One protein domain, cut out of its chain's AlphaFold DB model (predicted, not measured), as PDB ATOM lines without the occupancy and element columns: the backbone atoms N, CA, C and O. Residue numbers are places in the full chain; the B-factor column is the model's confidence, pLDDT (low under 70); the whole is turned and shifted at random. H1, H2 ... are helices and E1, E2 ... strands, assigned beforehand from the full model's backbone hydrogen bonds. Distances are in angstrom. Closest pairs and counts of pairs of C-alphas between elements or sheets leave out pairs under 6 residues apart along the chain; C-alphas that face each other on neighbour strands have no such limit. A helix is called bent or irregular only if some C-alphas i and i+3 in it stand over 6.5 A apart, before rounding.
ATOM      1  N   CYS A 140     -14.699 -31.211 -22.125       77.50
ATOM      2  CA  CYS A 140     -15.301 -32.421 -22.686       77.50
ATOM      3  C   CYS A 140     -14.668 -32.768 -24.043       77.50
ATOM      4  O   CYS A 140     -14.265 -33.904 -24.272       77.50
ATOM      5  N   ASN A 141     -14.475 -31.772 -24.914       82.25
ATOM      6  CA  ASN A 141     -13.803 -31.981 -26.195       82.25
ATOM      7  C   ASN A 141     -12.357 -32.477 -26.005       82.25
ATOM      8  O   ASN A 141     -11.947 -33.436 -26.652       82.25
ATOM      9  N   ALA A 142     -11.592 -31.881 -25.084       82.88
ATOM     10  CA  ALA A 142     -10.232 -32.332 -24.782       82.88
ATOM     11  C   ALA A 142     -10.190 -33.786 -24.274       82.88
ATOM     12  O   ALA A 142      -9.319 -34.558 -24.672       82.88
ATOM     13  N   GLU A 143     -11.148 -34.180 -23.435       84.94
ATOM     14  CA  GLU A 143     -11.268 -35.552 -22.945       84.94
ATOM     15  C   GLU A 143     -11.642 -36.536 -24.062       84.94
ATOM     16  O   GLU A 143     -11.018 -37.588 -24.183       84.94
ATOM     17  N   LEU A 144     -12.571 -36.169 -24.950       86.00
ATOM     18  CA  LEU A 144     -12.927 -36.973 -26.123       86.00
ATOM     19  C   LEU A 144     -11.736 -37.171 -27.070       86.00
ATOM     20  O   LEU A 144     -11.530 -38.279 -27.565       86.00
ATOM     21  N   TRP A 145     -10.906 -36.144 -27.269       87.19
ATOM     22  CA  TRP A 145      -9.654 -36.275 -28.019       87.19
ATOM     23  C   TRP A 145      -8.666 -37.227 -27.347       87.19
ATOM     24  O   TRP A 145      -8.022 -38.020 -28.033       87.19
ATOM     25  N   ASN A 146      -8.564 -37.200 -26.017       87.62
ATOM     26  CA  ASN A 146      -7.712 -38.132 -25.277       87.62
ATOM     27  C   ASN A 146      -8.209 -39.576 -25.401       87.62
ATOM     28  O   ASN A 146      -7.406 -40.479 -25.640       87.62
ATOM     29  N   ILE A 147      -9.523 -39.793 -25.302       87.50
ATOM     30  CA  ILE A 147     -10.145 -41.110 -25.491       87.50
ATOM     31  C   ILE A 147      -9.905 -41.608 -26.918       87.50
ATOM     32  O   ILE A 147      -9.510 -42.758 -27.104       87.50
ATOM     33  N   LEU A 148     -10.080 -40.746 -27.925       88.00
ATOM     34  CA  LEU A 148      -9.825 -41.094 -29.321       88.00
ATOM     35  C   LEU A 148      -8.352 -41.455 -29.552       88.00
ATOM     36  O   LEU A 148      -8.068 -42.466 -30.189       88.00
ATOM     37  N   ASN A 149      -7.416 -40.676 -29.001       88.00
ATOM     38  CA  ASN A 149      -5.983 -40.965 -29.089       88.00
ATOM     39  C   ASN A 149      -5.642 -42.326 -28.473       88.00
ATOM     40  O   ASN A 149      -4.893 -43.097 -29.070       88.00
ATOM     41  N   LEU A 150      -6.213 -42.636 -27.307       88.00
ATOM     42  CA  LEU A 150      -6.003 -43.910 -26.620       88.00
ATOM     43  C   LEU A 150      -6.584 -45.071 -27.434       88.00
ATOM     44  O   LEU A 150      -5.915 -46.084 -27.626       88.00
ATOM     45  N   LEU A 151      -7.793 -44.903 -27.971       88.06
ATOM     46  CA  LEU A 151      -8.452 -45.899 -28.811       88.06
ATOM     47  C   LEU A 151      -7.637 -46.198 -30.074       88.06
ATOM     48  O   LEU A 151      -7.449 -47.362 -30.432       88.06
ATOM     49  N   VAL A 152      -7.125 -45.161 -30.740       85.56
ATOM     50  CA  VAL A 152      -6.380 -45.344 -31.985       85.56
ATOM     51  C   VAL A 152      -5.014 -45.967 -31.730       85.56
ATOM     52  O   VAL A 152      -4.674 -46.941 -32.393       85.56
ATOM     53  N   ARG A 153      -4.260 -45.467 -30.746       85.69
ATOM     54  CA  ARG A 153      -2.911 -45.967 -30.444       85.69
ATOM     55  C   ARG A 153      -2.912 -47.382 -29.874       85.69
ATOM     56  O   ARG A 153      -2.108 -48.198 -30.301       85.69
ATOM     57  N   ASN A 154      -3.828 -47.690 -28.955       83.31
ATOM     58  CA  ASN A 154      -3.779 -48.955 -28.218       83.31
ATOM     59  C   ASN A 154      -4.586 -50.087 -28.862       83.31
ATOM     60  O   ASN A 154      -4.346 -51.243 -28.530       83.31
ATOM     61  N   PHE A 155      -5.544 -49.776 -29.743       82.56
ATOM     62  CA  PHE A 155      -6.430 -50.788 -30.328       82.56
ATOM     63  C   PHE A 155      -6.429 -50.734 -31.856       82.56
ATOM     64  O   PHE A 155      -6.046 -51.695 -32.511       82.56
ATOM     65  N   VAL A 156      -6.796 -49.596 -32.454       82.56
ATOM     66  CA  VAL A 156      -7.019 -49.522 -33.912       82.56
ATOM     67  C   VAL A 156      -5.725 -49.686 -34.712       82.56
ATOM     68  O   VAL A 156      -5.711 -50.421 -35.694       82.56
ATOM     69  N   ALA A 157      -4.640 -49.022 -34.310       80.31
ATOM     70  CA  ALA A 157      -3.350 -49.123 -34.989       80.31
ATOM     71  C   ALA A 157      -2.693 -50.494 -34.770       80.31
ATOM     72  O   ALA A 157      -2.082 -51.034 -35.689       80.31
ATOM     73  N   VAL A 158      -2.878 -51.086 -33.586       80.62
ATOM     74  CA  VAL A 158      -2.393 -52.436 -33.266       80.62
ATOM     75  C   VAL A 158      -3.077 -53.477 -34.156       80.62
ATOM     76  O   VAL A 158      -2.395 -54.285 -34.777       80.62
ATOM     77  N   ASP A 159      -4.403 -53.408 -34.297       79.19
ATOM     78  CA  ASP A 159      -5.190 -54.413 -35.026       79.19
ATOM     79  C   ASP A 159      -5.148 -54.263 -36.558       79.19
ATOM     80  O   ASP A 159      -5.466 -55.206 -37.287       79.19
ATOM     81  N   LEU A 160      -4.819 -53.073 -37.075       76.69
ATOM     82  CA  LEU A 160      -4.889 -52.759 -38.512       76.69
ATOM     83  C   LEU A 160      -3.530 -52.521 -39.171       76.69
ATOM     84  O   LEU A 160      -3.491 -52.334 -40.391       76.69
ATOM     85  N   SER A 161      -2.442 -52.494 -38.400       72.75
ATOM     86  CA  SER A 161      -1.103 -52.297 -38.952       72.75
ATOM     87  C   SER A 161      -0.643 -53.529 -39.751       72.75
ATOM     88  O   SER A 161      -0.875 -54.668 -39.343       72.75
ATOM     89  N   PRO A 162      -0.004 -53.336 -40.920       70.38
ATOM     90  CA  PRO A 162       0.592 -54.441 -41.658       70.38
ATOM     91  C   PRO A 162       1.828 -54.986 -40.926       70.38
ATOM     92  O   PRO A 162       2.605 -54.211 -40.359       70.38
ATOM     93  N   GLU A 163       2.018 -56.310 -40.970       65.81
ATOM     94  CA  GLU A 163       3.101 -57.024 -40.276       65.81
ATOM     95  C   GLU A 163       4.474 -56.372 -40.532       65.81
ATOM     96  O   GLU A 163       4.901 -56.219 -41.677       65.81
ATOM     97  N   GLY A 164       5.162 -55.970 -39.455       65.56
ATOM     98  CA  GLY A 164       6.486 -55.334 -39.511       65.56
ATOM     99  C   GLY A 164       6.496 -53.799 -39.557       65.56
ATOM    100  O   GLY A 164       7.572 -53.217 -39.683       65.56
ATOM    101  N   SER A 165       5.339 -53.137 -39.446       72.06
ATOM    102  CA  SER A 165       5.250 -51.669 -39.359       72.06
ATOM    103  C   SER A 165       5.393 -51.159 -37.923       72.06
ATOM    104  O   SER A 165       4.975 -51.827 -36.979       72.06
ATOM    105  N   ASP A 166       5.937 -49.953 -37.760       81.56
ATOM    106  CA  ASP A 166       5.979 -49.266 -36.467       81.56
ATOM    107  C   ASP A 166       4.581 -48.748 -36.090       81.56
ATOM    108  O   ASP A 166       4.050 -47.835 -36.728       81.56
ATOM    109  N   ILE A 167       3.980 -49.359 -35.069       78.75
ATOM    110  CA  ILE A 167       2.593 -49.132 -34.639       78.75
ATOM    111  C   ILE A 167       2.364 -47.666 -34.251       78.75
ATOM    112  O   ILE A 167       1.317 -47.111 -34.588       78.75
ATOM    113  N   ASP A 168       3.344 -47.021 -33.614       80.25
ATOM    114  CA  ASP A 168       3.223 -45.625 -33.183       80.25
ATOM    115  C   ASP A 168       3.171 -44.676 -34.389       80.25
ATOM    116  O   ASP A 168       2.314 -43.791 -34.455       80.25
ATOM    117  N   SER A 169       4.005 -44.923 -35.404       80.50
ATOM    118  CA  SER A 169       3.994 -44.150 -36.654       80.50
ATOM    119  C   SER A 169       2.680 -44.302 -37.437       80.50
ATOM    120  O   SER A 169       2.159 -43.332 -37.993       80.50
ATOM    121  N   VAL A 170       2.098 -45.507 -37.432       81.38
ATOM    122  CA  VAL A 170       0.807 -45.795 -38.074       81.38
ATOM    123  C   VAL A 170      -0.335 -45.125 -37.309       81.38
ATOM    124  O   VAL A 170      -1.241 -44.565 -37.927       81.38
ATOM    125  N   ALA A 171      -0.289 -45.136 -35.975       82.50
ATOM    126  CA  ALA A 171      -1.283 -44.478 -35.138       82.50
ATOM    127  C   ALA A 171      -1.296 -42.957 -35.344       82.50
ATOM    128  O   ALA A 171      -2.373 -42.368 -35.440       82.50
ATOM    129  N   ASP A 172      -0.127 -42.326 -35.465       84.75
ATOM    130  CA  ASP A 172      -0.021 -40.889 -35.729       84.75
ATOM    131  C   ASP A 172      -0.559 -40.528 -37.121       84.75
ATOM    132  O   ASP A 172      -1.362 -39.598 -37.247       84.75
ATOM    133  N   ALA A 173      -0.243 -41.328 -38.146       82.69
ATOM    134  CA  ALA A 173      -0.809 -41.159 -39.484       82.69
ATOM    135  C   ALA A 173      -2.347 -41.303 -39.490       82.69
ATOM    136  O   ALA A 173      -3.053 -40.484 -40.086       82.69
ATOM    137  N   MET A 174      -2.889 -42.299 -38.779       84.81
ATOM    138  CA  MET A 174      -4.335 -42.506 -38.635       84.81
ATOM    139  C   MET A 174      -5.018 -41.350 -37.888       84.81
ATOM    140  O   MET A 174      -6.090 -40.895 -38.297       84.81
ATOM    141  N   LEU A 175      -4.404 -40.842 -36.816       85.75
ATOM    142  CA  LEU A 175      -4.921 -39.708 -36.051       85.75
ATOM    143  C   LEU A 175      -4.918 -38.415 -36.864       85.75
ATOM    144  O   LEU A 175      -5.872 -37.641 -36.782       85.75
ATOM    145  N   ASP A 176      -3.896 -38.181 -37.679       85.62
ATOM    146  CA  ASP A 176      -3.828 -36.995 -38.531       85.62
ATOM    147  C   ASP A 176      -4.841 -37.040 -39.680       85.62
ATOM    148  O   ASP A 176      -5.400 -36.008 -40.063       85.62
ATOM    149  N   VAL A 177      -5.162 -38.229 -40.190       83.88
ATOM    150  CA  VAL A 177      -6.288 -38.424 -41.112       83.88
ATOM    151  C   VAL A 177      -7.627 -38.138 -40.416       83.88
ATOM    152  O   VAL A 177      -8.436 -37.374 -40.947       83.88
ATOM    153  N   LEU A 178      -7.851 -38.657 -39.204       85.00
ATOM    154  CA  LEU A 178      -9.077 -38.408 -38.428       85.00
ATOM    155  C   LEU A 178      -9.253 -36.925 -38.061       85.00
ATOM    156  O   LEU A 178     -10.347 -36.380 -38.204       85.00
ATOM    157  N   LYS A 179      -8.178 -36.236 -37.661       86.25
ATOM    158  CA  LYS A 179      -8.187 -34.785 -37.405       86.25
ATOM    159  C   LYS A 179      -8.575 -33.977 -38.636       86.25
ATOM    160  O   LYS A 179      -9.223 -32.944 -38.496       86.25
ATOM    161  N   ARG A 180      -8.161 -34.408 -39.829       83.00
ATOM    162  CA  ARG A 180      -8.507 -33.733 -41.087       83.00
ATOM    163  C   ARG A 180      -9.948 -34.006 -41.507       83.00
ATOM    164  O   ARG A 180     -10.607 -33.073 -41.948       83.00
ATOM    165  N   LEU A 181     -10.455 -35.222 -41.287       81.75
ATOM    166  CA  LEU A 181     -11.861 -35.572 -41.525       81.75
ATOM    167  C   LEU A 181     -12.844 -34.813 -40.620       81.75
ATOM    168  O   LEU A 181     -13.942 -34.496 -41.057       81.75
ATOM    169  N   MET A 182     -12.469 -34.529 -39.369       81.50
ATOM    170  CA  MET A 182     -13.344 -33.852 -38.398       81.50
ATOM    171  C   MET A 182     -13.369 -32.317 -38.521       81.50
ATOM    172  O   MET A 182     -14.084 -31.655 -37.769       81.50
ATOM    173  N   LYS A 183     -12.596 -31.717 -39.437       80.88
ATOM    174  CA  LYS A 183     -12.689 -30.277 -39.733       80.88
ATOM    175  C   LYS A 183     -13.880 -30.005 -40.659       80.88
ATOM    176  O   LYS A 183     -14.193 -30.834 -41.502       80.88
ATOM    177  N   ALA A 184     -14.499 -28.828 -40.529       58.12
ATOM    178  CA  ALA A 184     -15.739 -28.461 -41.231       58.12
ATOM    179  C   ALA A 184     -15.680 -28.597 -42.772       58.12
ATOM    180  O   ALA A 184     -16.689 -28.918 -43.387       58.12
ATOM    181  N   ASP A 185     -14.498 -28.442 -43.381       61.44
ATOM    182  CA  ASP A 185     -14.267 -28.617 -44.826       61.44
ATOM    183  C   ASP A 185     -13.550 -29.943 -45.169       61.44
ATOM    184  O   ASP A 185     -12.852 -30.027 -46.179       61.44
ATOM    185  N   GLY A 186     -13.652 -30.957 -44.297       64.81
ATOM    186  CA  GLY A 186     -12.811 -32.159 -44.193       64.81
ATOM    187  C   GLY A 186     -12.804 -33.118 -45.388       64.81
ATOM    188  O   GLY A 186     -13.156 -34.290 -45.257       64.81
ATOM    189  N   LYS A 187     -12.343 -32.639 -46.545       75.94
ATOM    190  CA  LYS A 187     -12.040 -33.424 -47.741       75.94
ATOM    191  C   LYS A 187     -10.638 -33.994 -47.614       75.94
ATOM    192  O   LYS A 187      -9.648 -33.271 -47.722       75.94
ATOM    193  N   VAL A 188     -10.550 -35.301 -47.410       79.50
ATOM    194  CA  VAL A 188      -9.270 -36.018 -47.386       79.50
ATOM    195  C   VAL A 188      -9.108 -36.769 -48.710       79.50
ATOM    196  O   VAL A 188     -10.044 -37.465 -49.117       79.50
ATOM    197  N   PRO A 189      -7.981 -36.621 -49.431       80.62
ATOM    198  CA  PRO A 189      -7.773 -37.341 -50.681       80.62
ATOM    199  C   PRO A 189      -7.735 -38.849 -50.415       80.62
ATOM    200  O   PRO A 189      -7.241 -39.300 -49.383       80.62
ATOM    201  N   VAL A 190      -8.251 -39.651 -51.351       76.88
ATOM    202  CA  VAL A 190      -8.279 -41.120 -51.190       76.88
ATOM    203  C   VAL A 190      -6.857 -41.676 -51.017       76.88
ATOM    204  O   VAL A 190      -6.667 -42.664 -50.312       76.88
ATOM    205  N   GLU A 191      -5.854 -41.023 -51.603       77.75
ATOM    206  CA  GLU A 191      -4.424 -41.354 -51.496       77.75
ATOM    207  C   GLU A 191      -3.924 -41.418 -50.045       77.75
ATOM    208  O   GLU A 191      -3.187 -42.339 -49.708       77.75
ATOM    209  N   ASP A 192      -4.429 -40.562 -49.155       76.44
ATOM    210  CA  ASP A 192      -4.024 -40.535 -47.741       76.44
ATOM    211  C   ASP A 192      -4.506 -41.756 -46.944       76.44
ATOM    212  O   ASP A 192      -4.021 -42.033 -45.848       76.44
ATOM    213  N   PHE A 193      -5.463 -42.508 -47.491       74.69
ATOM    214  CA  PHE A 193      -5.923 -43.775 -46.933       74.69
ATOM    215  C   PHE A 193      -5.222 -44.995 -47.546       74.69
ATOM    216  O   PHE A 193      -5.495 -46.122 -47.131       74.69
ATOM    217  N   HIS A 194      -4.340 -44.814 -48.533       70.50
ATOM    218  CA  HIS A 194      -3.601 -45.927 -49.124       70.50
ATOM    219  C   HIS A 194      -2.429 -46.361 -48.231       70.50
ATOM    220  O   HIS A 194      -1.879 -45.593 -47.443       70.50
ATOM    221  N   GLY A 195      -2.052 -47.638 -48.330       74.06
ATOM    222  CA  GLY A 195      -0.978 -48.218 -47.521       74.06
ATOM    223  C   GLY A 195      -1.402 -48.469 -46.071       74.06
ATOM    224  O   GLY A 195      -2.347 -49.220 -45.816       74.06
ATOM    225  N   GLN A 196      -0.692 -47.851 -45.126       70.25
ATOM    226  CA  GLN A 196      -0.794 -48.118 -43.684       70.25
ATOM    227  C   GLN A 196      -2.152 -47.726 -43.067       70.25
ATOM    228  O   GLN A 196      -2.558 -48.309 -42.067       70.25
ATOM    229  N   CYS A 197      -2.902 -46.805 -43.687       74.38
ATOM    230  CA  CYS A 197      -4.221 -46.352 -43.212       74.38
ATOM    231  C   CYS A 197      -5.415 -47.034 -43.916       74.38
ATOM    232  O   CYS A 197      -6.575 -46.671 -43.694       74.38
ATOM    233  N   SER A 198      -5.165 -48.056 -44.741       78.69
ATOM    234  CA  SER A 198      -6.209 -48.736 -45.527       78.69
ATOM    235  C   SER A 198      -7.220 -49.504 -44.666       78.69
ATOM    236  O   SER A 198      -8.415 -49.558 -44.984       78.69
ATOM    237  N   GLY A 199      -6.772 -50.046 -43.530       80.00
ATOM    238  CA  GLY A 199      -7.635 -50.689 -42.541       80.00
ATOM    239  C   GLY A 199      -8.650 -49.720 -41.934       80.00
ATOM    240  O   GLY A 199      -9.837 -50.048 -41.842       80.00
ATOM    241  N   LEU A 200      -8.208 -48.501 -41.607       83.00
ATOM    242  CA  LEU A 200      -9.058 -47.442 -41.061       83.00
ATOM    243  C   LEU A 200     -10.148 -47.039 -42.062       83.00
ATOM    244  O   LEU A 200     -11.326 -46.983 -41.705       83.00
ATOM    245  N   TYR A 201      -9.782 -46.854 -43.336       83.06
ATOM    246  CA  TYR A 201     -10.746 -46.587 -44.408       83.06
ATOM    247  C   TYR A 201     -11.826 -47.669 -44.490       83.06
ATOM    248  O   TYR A 201     -13.016 -47.365 -44.575       83.06
ATOM    249  N   ARG A 202     -11.435 -48.949 -44.414       82.75
ATOM    250  CA  ARG A 202     -12.379 -50.071 -44.487       82.75
ATOM    251  C   ARG A 202     -13.370 -50.070 -43.325       82.75
ATOM    252  O   ARG A 202     -14.544 -50.369 -43.549       82.75
ATOM    253  N   ILE A 203     -12.918 -49.763 -42.109       85.25
ATOM    254  CA  ILE A 203     -13.787 -49.683 -40.927       85.25
ATOM    255  C   ILE A 203     -14.770 -48.527 -41.074       85.25
ATOM    256  O   ILE A 203     -15.976 -48.749 -40.987       85.25
ATOM    257  N   LEU A 204     -14.273 -47.322 -41.362       83.69
ATOM    258  CA  LEU A 204     -15.108 -46.128 -41.497       83.69
ATOM    259  C   LEU A 204     -16.126 -46.274 -42.637       83.69
ATOM    260  O   LEU A 204     -17.283 -45.871 -42.496       83.69
ATOM    261  N   TRP A 205     -15.729 -46.911 -43.743       84.06
ATOM    262  CA  TRP A 205     -16.615 -47.206 -44.867       84.06
ATOM    263  C   TRP A 205     -17.702 -48.222 -44.497       84.06
ATOM    264  O   TRP A 205     -18.881 -47.994 -44.767       84.06
ATOM    265  N   ARG A 206     -17.338 -49.335 -43.842       84.12
ATOM    266  CA  ARG A 206     -18.307 -50.357 -43.399       84.12
ATOM    267  C   ARG A 206     -19.282 -49.816 -42.356       84.12
ATOM    268  O   ARG A 206     -20.459 -50.161 -42.408       84.12
ATOM    269  N   ALA A 207     -18.806 -48.957 -41.460       83.19
ATOM    270  CA  ALA A 207     -19.621 -48.274 -40.459       83.19
ATOM    271  C   ALA A 207     -20.486 -47.142 -41.045       83.19
ATOM    272  O   ALA A 207     -21.299 -46.569 -40.328       83.19
ATOM    273  N   LYS A 208     -20.352 -46.836 -42.346       81.44
ATOM    274  CA  LYS A 208     -21.059 -45.750 -43.049       81.44
ATOM    275  C   LYS A 208     -20.802 -44.357 -42.458       81.44
ATOM    276  O   LYS A 208     -21.652 -43.480 -42.568       81.44
ATOM    277  N   PHE A 209     -19.625 -44.145 -41.871       82.25
ATOM    278  CA  PHE A 209     -19.230 -42.855 -41.294       82.25
ATOM    279  C   PHE A 209     -18.595 -41.902 -42.306       82.25
ATOM    280  O   PHE A 209     -18.535 -40.702 -42.062       82.25
ATOM    281  N   ILE A 210     -18.163 -42.417 -43.456       83.19
ATOM    282  CA  ILE A 210     -17.556 -41.633 -44.534       83.19
ATOM    283  C   ILE A 210     -18.311 -41.825 -45.852       83.19
ATOM    284  O   ILE A 210     -18.890 -42.885 -46.107       83.19
ATOM    285  N   ARG A 211     -18.285 -40.808 -46.715       81.38
ATOM    286  CA  ARG A 211     -18.832 -40.828 -48.078       81.38
ATOM    287  C   ARG A 211     -17.768 -40.373 -49.068       81.38
ATOM    288  O   ARG A 211     -16.916 -39.548 -48.750       81.38
ATOM    289  N   LYS A 212     -17.812 -40.917 -50.285       79.69
ATOM    290  CA  LYS A 212     -17.002 -40.387 -51.386       79.69
ATOM    291  C   LYS A 212     -17.659 -39.114 -51.908       79.69
ATOM    292  O   LYS A 212     -18.867 -39.111 -52.147       79.69
ATOM    293  N   SER A 213     -16.860 -38.069 -52.088       75.06
ATOM    294  CA  SER A 213     -17.299 -36.823 -52.712       75.06
ATOM    295  C   SER A 213     -17.703 -37.065 -54.172       75.06
ATOM    296  O   SER A 213     -17.316 -38.070 -54.778       75.06
ATOM    297  N   LYS A 214     -18.467 -36.137 -54.755       69.44
ATOM    298  CA  LYS A 214     -18.998 -36.249 -56.130       69.44
ATOM    299  C   LYS A 214     -17.897 -36.415 -57.183       69.44
ATOM    300  O   LYS A 214     -18.128 -37.062 -58.199       69.44
ATOM    301  N   ASP A 215     -16.697 -35.923 -56.885       66.94
ATOM    302  CA  ASP A 215     -15.529 -36.002 -57.761       66.94
ATOM    303  C   ASP A 215     -14.746 -37.320 -57.621       66.94
ATOM    304  O   ASP A 215     -13.730 -37.483 -58.281       66.94
ATOM    305  N   ALA A 216     -15.166 -38.262 -56.762       65.94
ATOM    306  CA  ALA A 216     -14.534 -39.566 -56.478       65.94
ATOM    307  C   ALA A 216     -13.081 -39.552 -55.942       65.94
ATOM    308  O   ALA A 216     -12.605 -40.594 -55.486       65.94
ATOM    309  N   HIS A 217     -12.407 -38.397 -55.932       72.75
ATOM    310  CA  HIS A 217     -11.022 -38.213 -55.474       72.75
ATOM    311  C   HIS A 217     -10.898 -37.846 -53.984       72.75
ATOM    312  O   HIS A 217      -9.802 -37.908 -53.428       72.75
ATOM    313  N   PHE A 218     -12.010 -37.509 -53.323       79.00
ATOM    314  CA  PHE A 218     -12.038 -37.089 -51.919       79.00
ATOM    315  C   PHE A 218     -13.026 -37.910 -51.090       79.00
ATOM    316  O   PHE A 218     -14.064 -38.358 -51.586       79.00
ATOM    317  N   ILE A 219     -12.696 -38.079 -49.815       81.38
ATOM    318  CA  ILE A 219     -13.514 -38.708 -48.782       81.38
ATOM    319  C   ILE A 219     -13.931 -37.625 -47.793       81.38
ATOM    320  O   ILE A 219     -13.098 -36.842 -47.338       81.38
ATOM    321  N   GLU A 220     -15.218 -37.606 -47.474       84.50
ATOM    322  CA  GLU A 220     -15.852 -36.656 -46.566       84.50
ATOM    323  C   GLU A 220     -16.514 -37.424 -45.416       84.50
ATOM    324  O   GLU A 220     -17.016 -38.542 -45.602       84.50
ATOM    325  N   LEU A 221     -16.504 -36.836 -44.220       83.31
ATOM    326  CA  LEU A 221     -17.246 -37.358 -43.076       83.31
ATOM    327  C   LEU A 221     -18.747 -37.101 -43.280       83.31
ATOM    328  O   LEU A 221     -19.142 -36.068 -43.817       83.31
ATOM    329  N   VAL A 222     -19.595 -38.046 -42.873       81.69
ATOM    330  CA  VAL A 222     -21.044 -37.809 -42.829       81.69
ATOM    331  C   VAL A 222     -21.337 -36.743 -41.776       81.69
ATOM    332  O   VAL A 222     -20.746 -36.778 -40.700       81.69
TER     333      VAL A 222
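Overview. This is residues 140 to 222 of the 228 residues of the protein "LAFA_0F10572g1_1" of Lachancea sp. CBS 6924 (UniProt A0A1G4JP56). What is the overall picture? A small hairpin, E1 and E2, sits far from H1 at one side of three steeply tilted helices, H1, H2 and H4, which meet near the end of H1 and the start of H4. What else is there? The 83 printed residues, mostly helix in class, hold H1, H2, H3, H4, E1 and E2 in that order, with the sheet antiparallel. The whole is compact, with a radius of gyration of the C-alphas of 12.6 A and spans of 34 by 34 by 19 A.

Along the chain. Where are the strands? E1 is residues 210 to 212 and E2 is 218 to 221, ending at C-alpha 221 (-17.246, -37.358, -43.076). Where are the helices? H1, residues 140 to 160, begins at C-alpha 140 (-15.301, -32.421, -22.686), is 27.8 A long and has a kink of 34 degrees near residue 152. H2 is 167 to 181, 21.0 A; H3 is 190 to 193; H4 is 195 to 206, 17.9 A. Are any irregular? H1 only just is, with C-alphas 154 and 157 6.8 A apart, and H4 is, with C-alphas 196 and 199 7.4 A apart.

Arrangement. How do the strands pair? N 211 and O 220 are 2.8 A apart, within hydrogen-bond range. Residues 188 to 189 pair antiparallel with 218 to 219 of E2. What lies near them? The closest C-alphas of H4 and E1, Leu 204 and Ile 210, are 6.0 A apart. H3 is close to but not clearly touching H4, by C-alphas 193 and 201, 6.1 A. How do the long helices stand? H2 and H4 touch by C-alphas 174 and 197, 6.0 A, at a steep tilt of 50 degrees, the same way. H1, with residues 149 to 158 alone, touches H2 by C-alphas 157 and 171, 5.1 A, at a steep tilt of 49 degrees, opposite ways. H1 and H4 touch by C-alphas 160 and 199, 5.3 A. Are the helix backbones complete? Every O i to N i+4 pair is within hydrogen-bond range in H2, 15 of 17 in H1 and 6 of 8 in H4; H3 is too short for one.

Size, cuts and confidence. How large is it? The two C-alphas farthest apart, Gly 164 and Lys 214, are 35.9 A apart. Is it unbroken? The printed part has no cut and no long link. Where is confidence low? pLDDT is under 70 at residues 163 to 164, 184 to 186 and 214 to 216.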